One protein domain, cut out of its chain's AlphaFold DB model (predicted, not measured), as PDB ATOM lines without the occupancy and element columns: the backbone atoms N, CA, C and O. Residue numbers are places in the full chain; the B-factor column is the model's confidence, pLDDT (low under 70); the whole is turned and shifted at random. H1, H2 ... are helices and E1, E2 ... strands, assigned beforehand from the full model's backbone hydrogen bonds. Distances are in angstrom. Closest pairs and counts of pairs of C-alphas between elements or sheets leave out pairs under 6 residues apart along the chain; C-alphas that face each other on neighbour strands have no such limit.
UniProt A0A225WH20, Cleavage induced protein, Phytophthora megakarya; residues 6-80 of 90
ATOM      1  N   GLU A   6     122.464 -43.898 151.351       56.19
ATOM      2  CA  GLU A   6     122.353 -42.598 152.029       56.19
ATOM      3  C   GLU A   6     122.624 -42.720 153.535       56.19
ATOM      4  O   GLU A   6     123.331 -41.896 154.116       56.19
ATOM      5  N   ALA A   7     122.178 -43.815 154.158       55.09
ATOM      6  CA  ALA A   7     122.460 -44.116 155.561       55.09
ATOM      7  C   ALA A   7     123.944 -44.466 155.812       55.09
ATOM      8  O   ALA A   7     124.423 -44.358 156.941       55.09
ATOM      9  N   LYS A   8     124.710 -44.803 154.762       54.84
ATOM     10  CA  LYS A   8     126.180 -44.961 154.818       54.84
ATOM     11  C   LYS A   8     126.941 -43.629 154.767       54.84
ATOM     12  O   LYS A   8     128.139 -43.607 155.052       54.84
ATOM     13  N   GLY A   9     126.278 -42.525 154.411       57.75
ATOM     14  CA  GLY A   9     126.877 -41.188 154.392       57.75
ATOM     15  C   GLY A   9     127.063 -40.600 155.792       57.75
ATOM     16  O   GLY A   9     128.098 -39.996 156.071       57.75
ATOM     17  N   GLY A  10     126.101 -40.833 156.689       60.03
ATOM     18  CA  GLY A  10     126.121 -40.329 158.070       60.03
ATOM     19  C   GLY A  10     127.386 -40.700 158.862       60.03
ATOM     20  O   GLY A  10     128.023 -39.803 159.415       60.03
ATOM     21  N   PRO A  11     127.820 -41.976 158.869       63.72
ATOM     22  CA  PRO A  11     129.037 -42.398 159.564       63.72
ATOM     23  C   PRO A  11     130.310 -41.716 159.046       63.72
ATOM     24  O   PRO A  11     131.155 -41.307 159.835       63.72
ATOM     25  N   LYS A  12     130.429 -41.519 157.725       66.06
ATOM     26  CA  LYS A  12     131.589 -40.842 157.118       66.06
ATOM     27  C   LYS A  12     131.633 -39.357 157.468       66.06
ATOM     28  O   LYS A  12     132.701 -38.810 157.724       66.06
ATOM     29  N   TRP A  13     130.474 -38.700 157.514       60.06
ATOM     30  CA  TRP A  13     130.376 -37.319 157.988       60.06
ATOM     31  C   TRP A  13     130.759 -37.196 159.463       60.06
ATOM     32  O   TRP A  13     131.470 -36.260 159.826       60.06
ATOM     33  N   LEU A  14     130.362 -38.163 160.293       66.12
ATOM     34  CA  LEU A  14     130.742 -38.213 161.703       66.12
ATOM     35  C   LEU A  14     132.265 -38.351 161.874       66.12
ATOM     36  O   LEU A  14     132.850 -37.619 162.667       66.12
ATOM     37  N   GLU A  15     132.927 -39.202 161.085       66.56
ATOM     38  CA  GLU A  15     134.396 -39.327 161.082       66.56
ATOM     39  C   GLU A  15     135.106 -38.031 160.658       66.56
ATOM     40  O   GLU A  15     136.110 -37.633 161.255       66.56
ATOM     41  N   VAL A  16     134.580 -37.318 159.659       67.00
ATOM     42  CA  VAL A  16     135.131 -36.023 159.225       67.00
ATOM     43  C   VAL A  16     134.958 -34.951 160.306       67.00
ATOM     44  O   VAL A  16     135.871 -34.158 160.539       67.00
ATOM     45  N   ILE A  17     133.821 -34.939 161.004       63.78
ATOM     46  CA  ILE A  17     133.568 -34.020 162.121       63.78
ATOM     47  C   ILE A  17     134.491 -34.333 163.300       63.78
ATOM     48  O   ILE A  17     135.038 -33.408 163.885       63.78
ATOM     49  N   ILE A  18     134.713 -35.608 163.627       65.88
ATOM     50  CA  ILE A  18     135.629 -36.005 164.707       65.88
ATOM     51  C   ILE A  18     137.083 -35.670 164.344       65.88
ATOM     52  O   ILE A  18     137.836 -35.211 165.197       65.88
ATOM     53  N   SER A  19     137.485 -35.867 163.084       66.81
ATOM     54  CA  SER A  19     138.867 -35.624 162.640       66.81
ATOM     55  C   SER A  19     139.215 -34.143 162.459       66.81
ATOM     56  O   SER A  19     140.371 -33.770 162.643       66.81
ATOM     57  N   LYS A  20     138.243 -33.287 162.111       59.22
ATOM     58  CA  LYS A  20     138.455 -31.836 161.931       59.22
ATOM     59  C   LYS A  20     137.984 -30.996 163.112       59.22
ATOM     60  O   LYS A  20     138.495 -29.899 163.335       59.22
ATOM     61  N   GLY A  21     136.989 -31.469 163.847       52.81
ATOM     62  CA  GLY A  21     136.434 -30.773 164.991       52.81
ATOM     63  C   GLY A  21     137.350 -30.939 166.191       52.81
ATOM     64  O   GLY A  21     137.502 -32.037 166.718       52.81
ATOM     65  N   ARG A  22     137.882 -29.831 166.713       58.09
ATOM     66  CA  ARG A  22     138.194 -29.759 168.145       58.09
ATOM     67  C   ARG A  22     136.850 -29.787 168.862       58.09
ATOM     68  O   ARG A  22     136.327 -28.741 169.232       58.09
ATOM     69  N   LEU A  23     136.250 -30.976 168.968       54.91
ATOM     70  CA  LEU A  23     135.163 -31.225 169.899       54.91
ATOM     71  C   LEU A  23     135.734 -30.772 171.231       54.91
ATOM     72  O   LEU A  23     136.699 -31.364 171.719       54.91
ATOM     73  N   ASN A  24     135.253 -29.618 171.705       51.16
ATOM     74  CA  ASN A  24     135.693 -29.025 172.956       51.16
ATOM     75  C   ASN A  24     135.782 -30.171 173.951       51.16
ATOM     76  O   ASN A  24     134.828 -30.945 174.029       51.16
ATOM     77  N   ALA A  25     136.938 -30.331 174.597       55.09
ATOM     78  CA  ALA A  25     137.261 -31.417 175.516       55.09
ATOM     79  C   ALA A  25     136.398 -31.337 176.788       55.09
ATOM     80  O   ALA A  25     136.902 -31.292 177.904       55.09
ATOM     81  N   ILE A  26     135.084 -31.241 176.608       54.28
ATOM     82  CA  ILE A  26     134.059 -31.320 177.615       54.28
ATOM     83  C   ILE A  26     134.101 -32.781 178.037       54.28
ATOM     84  O   ILE A  26     133.794 -33.662 177.224       54.28
ATOM     85  N   PRO A  27     134.533 -33.069 179.271       56.62
ATOM     86  CA  PRO A  27     134.609 -34.435 179.744       56.62
ATOM     87  C   PRO A  27     133.232 -35.084 179.602       56.62
ATOM     88  O   PRO A  27     132.236 -34.537 180.077       56.62
ATOM     89  N   LEU A  28     133.173 -36.272 178.989       53.16
ATOM     90  CA  LEU A  28     131.942 -37.070 178.870       53.16
ATOM     91  C   LEU A  28     131.244 -37.273 180.227       53.16
ATOM     92  O   LEU A  28     130.025 -37.400 180.283       53.16
ATOM     93  N   GLN A  29     132.005 -37.209 181.324       54.69
ATOM     94  CA  GLN A  29     131.510 -37.233 182.701       54.69
ATOM     95  C   GLN A  29     130.488 -36.123 183.019       54.69
ATOM     96  O   GLN A  29     129.572 -36.351 183.810       54.69
ATOM     97  N   GLY A  30     130.589 -34.957 182.369       54.97
ATOM     98  CA  GLY A  30     129.598 -33.880 182.467       54.97
ATOM     99  C   GLY A  30     128.270 -34.201 181.772       54.97
ATOM    100  O   GLY A  30     127.235 -33.682 182.170       54.97
ATOM    101  N   PHE A  31     128.275 -35.106 180.788       56.12
ATOM    102  CA  PHE A  31     127.069 -35.573 180.094       56.12
ATOM    103  C   PHE A  31     126.461 -36.834 180.724       56.12
ATOM    104  O   PHE A  31     125.272 -37.103 180.545       56.12
ATOM    105  N   THR A  32     127.245 -37.622 181.471       55.91
ATOM    106  CA  THR A  32     126.747 -38.823 182.168       55.91
ATOM    107  C   THR A  32     126.106 -38.513 183.513       55.91
ATOM    108  O   THR A  32     125.313 -39.314 184.007       55.91
ATOM    109  N   ARG A  33     126.399 -37.353 184.113       53.66
ATOM    110  CA  ARG A  33     125.697 -36.884 185.311       53.66
ATOM    111  C   ARG A  33     124.373 -36.243 184.896       53.66
ATOM    112  O   ARG A  33     124.209 -35.029 184.931       53.66
ATOM    113  N   ARG A  34     123.423 -37.078 184.470       56.62
ATOM    114  CA  ARG A  34     122.029 -36.659 184.312       56.62
ATOM    115  C   ARG A  34     121.502 -36.328 185.706       56.62
ATOM    116  O   ARG A  34     121.045 -37.214 186.420       56.62
ATOM    117  N   HIS A  35     121.601 -35.065 186.112       58.78
ATOM    118  CA  HIS A  35     120.626 -34.542 187.057       58.78
ATOM    119  C   HIS A  35     119.247 -34.880 186.476       58.78
ATOM    120  O   HIS A  35     119.028 -34.693 185.274       58.78
ATOM    121  N   GLY A  36     118.359 -35.465 187.283       60.62
ATOM    122  CA  GLY A  36     116.951 -35.513 186.899       60.62
ATOM    123  C   GLY A  36     116.545 -34.086 186.557       60.62
ATOM    124  O   GLY A  36     116.927 -33.171 187.283       60.62
ATOM    125  N   LEU A  37     115.898 -33.882 185.409       65.44
ATOM    126  CA  LEU A  37     115.398 -32.558 185.059       65.44
ATOM    127  C   LEU A  37     114.533 -32.087 186.226       65.44
ATOM    128  O   LEU A  37     113.562 -32.761 186.560       65.44
ATOM    129  N   ASP A  38     114.900 -30.966 186.848       76.75
ATOM    130  CA  ASP A  38     114.119 -30.425 187.963       76.75
ATOM    131  C   ASP A  38     112.694 -30.082 187.508       76.75
ATOM    132  O   ASP A  38     111.762 -30.133 188.305       76.75
ATOM    133  N   TYR A  39     112.535 -29.764 186.214       78.75
ATOM    134  CA  TYR A  39     111.267 -29.458 185.567       78.75
ATOM    135  C   TYR A  39     111.264 -29.909 184.105       78.75
ATOM    136  O   TYR A  39     112.242 -29.705 183.378       78.75
ATOM    137  N   GLN A  40     110.132 -30.443 183.645       83.31
ATOM    138  CA  GLN A  40     109.891 -30.754 182.239       83.31
ATOM    139  C   GLN A  40     108.840 -29.802 181.643       83.31
ATOM    140  O   GLN A  40     107.677 -29.794 182.051       83.31
ATOM    141  N   ILE A  41     109.248 -29.008 180.649       86.25
ATOM    142  CA  ILE A  41     108.375 -28.084 179.912       86.25
ATOM    143  C   ILE A  41     108.337 -28.519 178.448       86.25
ATOM    144  O   ILE A  41     109.376 -28.654 177.802       86.25
ATOM    145  N   HIS A  42     107.134 -28.729 177.922       85.62
ATOM    146  CA  HIS A  42     106.907 -28.985 176.504       85.62
ATOM    147  C   HIS A  42     106.771 -27.648 175.784       85.62
ATOM    148  O   HIS A  42     106.044 -26.783 176.256       85.62
ATOM    149  N   MET A  43     107.450 -27.461 174.660       91.12
ATOM    150  CA  MET A  43     107.329 -26.254 173.842       91.12
ATOM    151  C   MET A  43     107.061 -26.643 172.398       91.12
ATOM    152  O   MET A  43     107.618 -27.632 171.920       91.12
ATOM    153  N   ASP A  44     106.224 -25.856 171.736       86.25
ATOM    154  CA  ASP A  44     105.929 -25.990 170.316       86.25
ATOM    155  C   ASP A  44     105.861 -24.608 169.655       86.25
ATOM    156  O   ASP A  44     105.643 -23.583 170.311       86.25
ATOM    157  N   ALA A  45     106.103 -24.576 168.352       84.62
ATOM    158  CA  ALA A  45     106.221 -23.365 167.566       84.62
ATOM    159  C   ALA A  45     105.527 -23.543 166.218       84.62
ATOM    160  O   ALA A  45     105.682 -24.557 165.547       84.62
ATOM    161  N   SER A  46     104.789 -22.522 165.801       82.62
ATOM    162  CA  SER A  46     104.104 -22.473 164.511       82.62
ATOM    163  C   SER A  46     104.285 -21.102 163.870       82.62
ATOM    164  O   SER A  46     104.697 -20.145 164.527       82.62
ATOM    165  N   ASP A  47     103.855 -20.957 162.616       81.38
ATOM    166  CA  ASP A  47     103.791 -19.652 161.945       81.38
ATOM    167  C   ASP A  47     102.868 -18.641 162.638       81.38
ATOM    168  O   ASP A  47     102.911 -17.446 162.343       81.38
ATOM    169  N   GLN A  48     102.007 -19.101 163.546       80.94
ATOM    170  CA  GLN A  48     101.097 -18.236 164.288       80.94
ATOM    171  C   GLN A  48     101.683 -17.751 165.613       80.94
ATOM    172  O   GLN A  48     101.197 -16.754 166.153       80.94
ATOM    173  N   GLY A  49     102.704 -18.429 166.141       84.81
ATOM    174  CA  GLY A  49     103.226 -18.140 167.468       84.81
ATOM    175  C   GLY A  49     103.892 -19.327 168.154       84.81
ATOM    176  O   GLY A  49     104.137 -20.372 167.555       84.81
ATOM    177  N   LEU A  50     104.144 -19.151 169.447       89.50
ATOM    178  CA  LEU A  50     104.807 -20.111 170.326       89.50
ATOM    179  C   LEU A  50     103.856 -20.573 171.426       89.50
ATOM    180  O   LEU A  50     103.045 -19.789 171.929       89.50
ATOM    181  N   CYS A  51     103.999 -21.822 171.852       89.06
ATOM    182  CA  CYS A  51     103.369 -22.307 173.067       89.06
ATOM    183  C   CYS A  51     104.358 -23.060 173.959       89.06
ATOM    184  O   CYS A  51     105.328 -23.665 173.502       89.06
ATOM    185  N   ALA A  52     104.100 -22.999 175.261       91.19
ATOM    186  CA  ALA A  52     104.807 -23.758 176.274       91.19
ATOM    187  C   ALA A  52     103.792 -24.351 177.255       91.19
ATOM    188  O   ALA A  52     102.897 -23.654 177.734       91.19
ATOM    189  N   LEU A  53     103.944 -25.631 177.573       89.81
ATOM    190  CA  LEU A  53     103.126 -26.371 178.518       89.81
ATOM    191  C   LEU A  53     104.010 -26.917 179.633       89.81
ATOM    192  O   LEU A  53     104.911 -27.729 179.411       89.81
ATOM    193  N   PHE A  54     103.688 -26.514 180.853       91.69
ATOM    194  CA  PHE A  54     104.263 -27.057 182.065       91.69
ATOM    195  C   PHE A  54     103.247 -27.987 182.734       91.69
ATOM    196  O   PHE A  54     102.460 -27.582 183.594       91.69
ATOM    197  N   SER A  55     103.262 -29.252 182.309       87.12
ATOM    198  CA  SER A  55     102.265 -30.263 182.681       87.12
ATOM    199  C   SER A  55     102.183 -30.494 184.191       87.12
ATOM    200  O   SER A  55     101.086 -30.562 184.740       87.12
ATOM    201  N   GLU A  56     103.330 -30.541 184.877       88.06
ATOM    202  CA  GLU A  56     103.410 -30.778 186.327       88.06
ATOM    203  C   GLU A  56     102.696 -29.687 187.136       88.06
ATOM    204  O   GLU A  56     102.053 -29.978 188.143       88.06
ATOM    205  N   LYS A  57     102.757 -28.433 186.671       89.19
ATOM    206  CA  LYS A  57     102.098 -27.289 187.321       89.19
ATOM    207  C   LYS A  57     100.749 -26.925 186.707       89.19
ATOM    208  O   LYS A  57     100.114 -25.991 187.190       89.19
ATOM    209  N   LYS A  58     100.295 -27.638 185.668       89.31
ATOM    210  CA  LYS A  58      99.085 -27.313 184.887       89.31
ATOM    211  C   LYS A  58      99.083 -25.863 184.384       89.31
ATOM    212  O   LYS A  58      98.049 -25.200 184.360       89.31
ATOM    213  N   GLN A  59     100.257 -25.367 184.011       92.75
ATOM    214  CA  GLN A  59     100.442 -24.013 183.502       92.75
ATOM    215  C   GLN A  59     100.730 -24.066 182.009       92.75
ATOM    216  O   GLN A  59     101.450 -24.948 181.545       92.75
ATOM    217  N   TYR A  60     100.183 -23.111 181.264       91.81
ATOM    218  CA  TYR A  60     100.472 -22.953 179.848       91.81
ATOM    219  C   TYR A  60     100.717 -21.484 179.518       91.81
ATOM    220  O   TYR A  60     100.166 -20.586 180.158       91.81
ATOM    221  N   LEU A  61     101.559 -21.259 178.518       89.69
ATOM    222  CA  LEU A  61     101.825 -19.961 177.924       89.69
ATOM    223  C   LEU A  61     101.620 -20.085 176.419       89.69
ATOM    224  O   LEU A  61     102.152 -21.000 175.795       89.69
ATOM    225  N   GLN A  62     100.873 -19.152 175.840       92.00
ATOM    226  CA  GLN A  62     100.726 -19.028 174.398       92.00
ATOM    227  C   GLN A  62     100.997 -17.584 173.998       92.00
ATOM    228  O   GLN A  62     100.427 -16.654 174.569       92.00
ATOM    229  N   VAL A  63     101.877 -17.406 173.021       89.19
ATOM    230  CA  VAL A  63     102.252 -16.100 172.490       89.19
ATOM    231  C   VAL A  63     101.952 -16.109 171.006       89.19
ATOM    232  O   VAL A  63     102.557 -16.869 170.255       89.19
ATOM    233  N   TYR A  64     101.013 -15.266 170.590       90.44
ATOM    234  CA  TYR A  64     100.721 -15.059 169.179       90.44
ATOM    235  C   TYR A  64     101.660 -14.015 168.602       90.44
ATOM    236  O   TYR A  64     101.869 -12.957 169.196       90.44
ATOM    237  N   PHE A  65     102.166 -14.291 167.408       88.94
ATOM    238  CA  PHE A  65     102.915 -13.306 166.653       88.94
ATOM    239  C   PHE A  65     102.007 -12.168 166.194       88.94
ATOM    240  O   PHE A  65     100.814 -12.334 165.914       88.94
ATOM    241  N   THR A  66     102.586 -10.983 166.089       90.25
ATOM    242  CA  THR A  66     101.955  -9.828 165.459       90.25
ATOM    243  C   THR A  66     101.816 -10.046 163.952       90.25
ATOM    244  O   THR A  66     102.443 -10.921 163.348       90.25
ATOM    245  N   SER A  67     100.993  -9.227 163.298       88.94
ATOM    246  CA  SER A  67     100.877  -9.240 161.834       88.94
ATOM    247  C   SER A  67     102.220  -8.985 161.139       88.94
ATOM    248  O   SER A  67     102.499  -9.599 160.107       88.94
ATOM    249  N   ALA A  68     103.068  -8.128 161.717       87.38
ATOM    250  CA  ALA A  68     104.398  -7.827 161.201       87.38
ATOM    251  C   ALA A  68     105.334  -9.046 161.275       87.38
ATOM    252  O   ALA A  68     105.980  -9.382 160.283       87.38
ATOM    253  N   GLU A  69     105.353  -9.744 162.412       83.88
ATOM    254  CA  GLU A  69     106.174 -10.944 162.629       83.88
ATOM    255  C   GLU A  69     105.721 -12.115 161.747       83.88
ATOM    256  O   GLU A  69     106.554 -12.765 161.115       83.88
ATOM    257  N   ARG A  70     104.407 -12.327 161.587       85.56
ATOM    258  CA  ARG A  70     103.880 -13.332 160.642       85.56
ATOM    259  C   ARG A  70     104.277 -13.033 159.196       85.56
ATOM    260  O   ARG A  70     104.678 -13.934 158.463       85.56
ATOM    261  N   SER A  71     104.218 -11.761 158.795       83.50
ATOM    262  CA  SER A  71     104.635 -11.330 157.451       83.50
ATOM    263  C   SER A  71     106.143 -11.487 157.233       83.50
ATOM    264  O   SER A  71     106.603 -11.633 156.100       83.50
ATOM    265  N   LEU A  72     106.945 -11.422 158.298       80.88
ATOM    266  CA  LEU A  72     108.376 -11.707 158.236       80.88
ATOM    267  C   LEU A  72     108.626 -13.210 158.053       80.88
ATOM    268  O   LEU A  72     109.333 -13.571 157.116       80.88
ATOM    269  N   SER A  73     107.968 -14.066 158.845       72.94
ATOM    270  CA  SER A  73     108.075 -15.531 158.717       72.94
ATOM    271  C   SER A  73     107.750 -16.011 157.296       72.94
ATOM    272  O   SER A  73     108.518 -16.760 156.692       72.94
ATOM    273  N   GLN A  74     106.663 -15.511 156.701       75.44
ATOM    274  CA  GLN A  74     106.264 -15.877 155.335       75.44
ATOM    275  C   GLN A  74     107.299 -15.477 154.274       75.44
ATOM    276  O   GLN A  74     107.559 -16.233 153.338       75.44
ATOM    277  N   ARG A  75     107.917 -14.297 154.420       73.00
ATOM    278  CA  ARG A  75     108.964 -13.831 153.497       73.00
ATOM    279  C   ARG A  75     110.230 -14.676 153.603       73.00
ATOM    280  O   ARG A  75     110.835 -14.981 152.580       73.00
ATOM    281  N   CYS A  76     110.601 -15.081 154.812       67.06
ATOM    282  CA  CYS A  76     111.779 -15.910 155.049       67.06
ATOM    283  C   CYS A  76     111.587 -17.349 154.550       67.06
ATOM    284  O   CYS A  76     112.486 -17.880 153.898       67.06
ATOM    285  N   HIS A  77     110.395 -17.931 154.732       65.81
ATOM    286  CA  HIS A  77     110.047 -19.233 154.153       65.81
ATOM    287  C   HIS A  77     110.150 -19.242 152.619       65.81
ATOM    288  O   HIS A  77     110.697 -20.181 152.045       65.81
ATOM    289  N   GLY A  78     109.688 -18.181 151.945       60.19
ATOM    290  CA  GLY A  78     109.781 -18.065 150.484       60.19
ATOM    291  C   GLY A  78     111.200 -17.830 149.950       60.19
ATOM    292  O   GLY A  78     111.488 -18.173 148.807       60.19
ATOM    293  N   ALA A  79     112.096 -17.265 150.765       60.12
ATOM    294  CA  ALA A  79     113.468 -16.936 150.371       60.12
ATOM    295  C   ALA A  79     114.468 -18.095 150.557       60.12
ATOM    296  O   ALA A  79     115.633 -17.956 150.189       60.12
ATOM    297  N   GLY A  80     114.045 -19.225 151.141       55.16
ATOM    298  CA  GLY A  80     114.944 -20.331 151.498       55.16
ATOM    299  C   GLY A  80     115.956 -19.972 152.594       55.16
ATOM    300  O   GLY A  80     116.904 -20.722 152.835       55.16
TER     301      GLY A  80
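Overview. This is residues 6 to 80 of the 90 residues of the protein "Cleavage induced protein" of Phytophthora megakarya (UniProt A0A225WH20). A small three-stranded sheet has helix H3 at one end, while from its other end a long arm, residues 6 to 38 with H1 and H2, sticks out in a wide open U. The 75 printed residues hold, in order, H1, H2, E1, E2, E3 and H3, class mixed; the antiparallel sheet runs E1, E2, E3. The whole is extended, radius of gyration of the C-alphas 19.9 A, spans 46 by 40 by 24 A.

Along the chain. Find C-alpha 9 at (126.877, -41.188, 154.392); H1 runs 16.7 A to residue 20. Then come H2, residues 29 to 32, E1, 42 to 46, E2, 49 to 54, and E3, 59 to 64. H3, residues 67 to 79, runs 18.7 A to (113.468, -16.936, 150.371).

Arrangement. The strands form a meander, each the antiparallel neighbour of the one before, in two hairpins: see N 44 and O 51, 3.0 A, and N 52 and O 61, 2.8 A. H3 only just grazes the sheet, with residues 69 to 73. H1 and H2 are apart and not on the sheet. In H1 and H3 every O i to N i+4 pair is within hydrogen-bond range; H2 is too short for one.

Size, cuts and confidence. The C-alphas of Gln 29 and Ser 67, the two farthest apart, are 46.4 A apart. The printed part has no cut, and no link is long. Residues 6 to 37 and 76 to 80 of the model have pLDDT under 70.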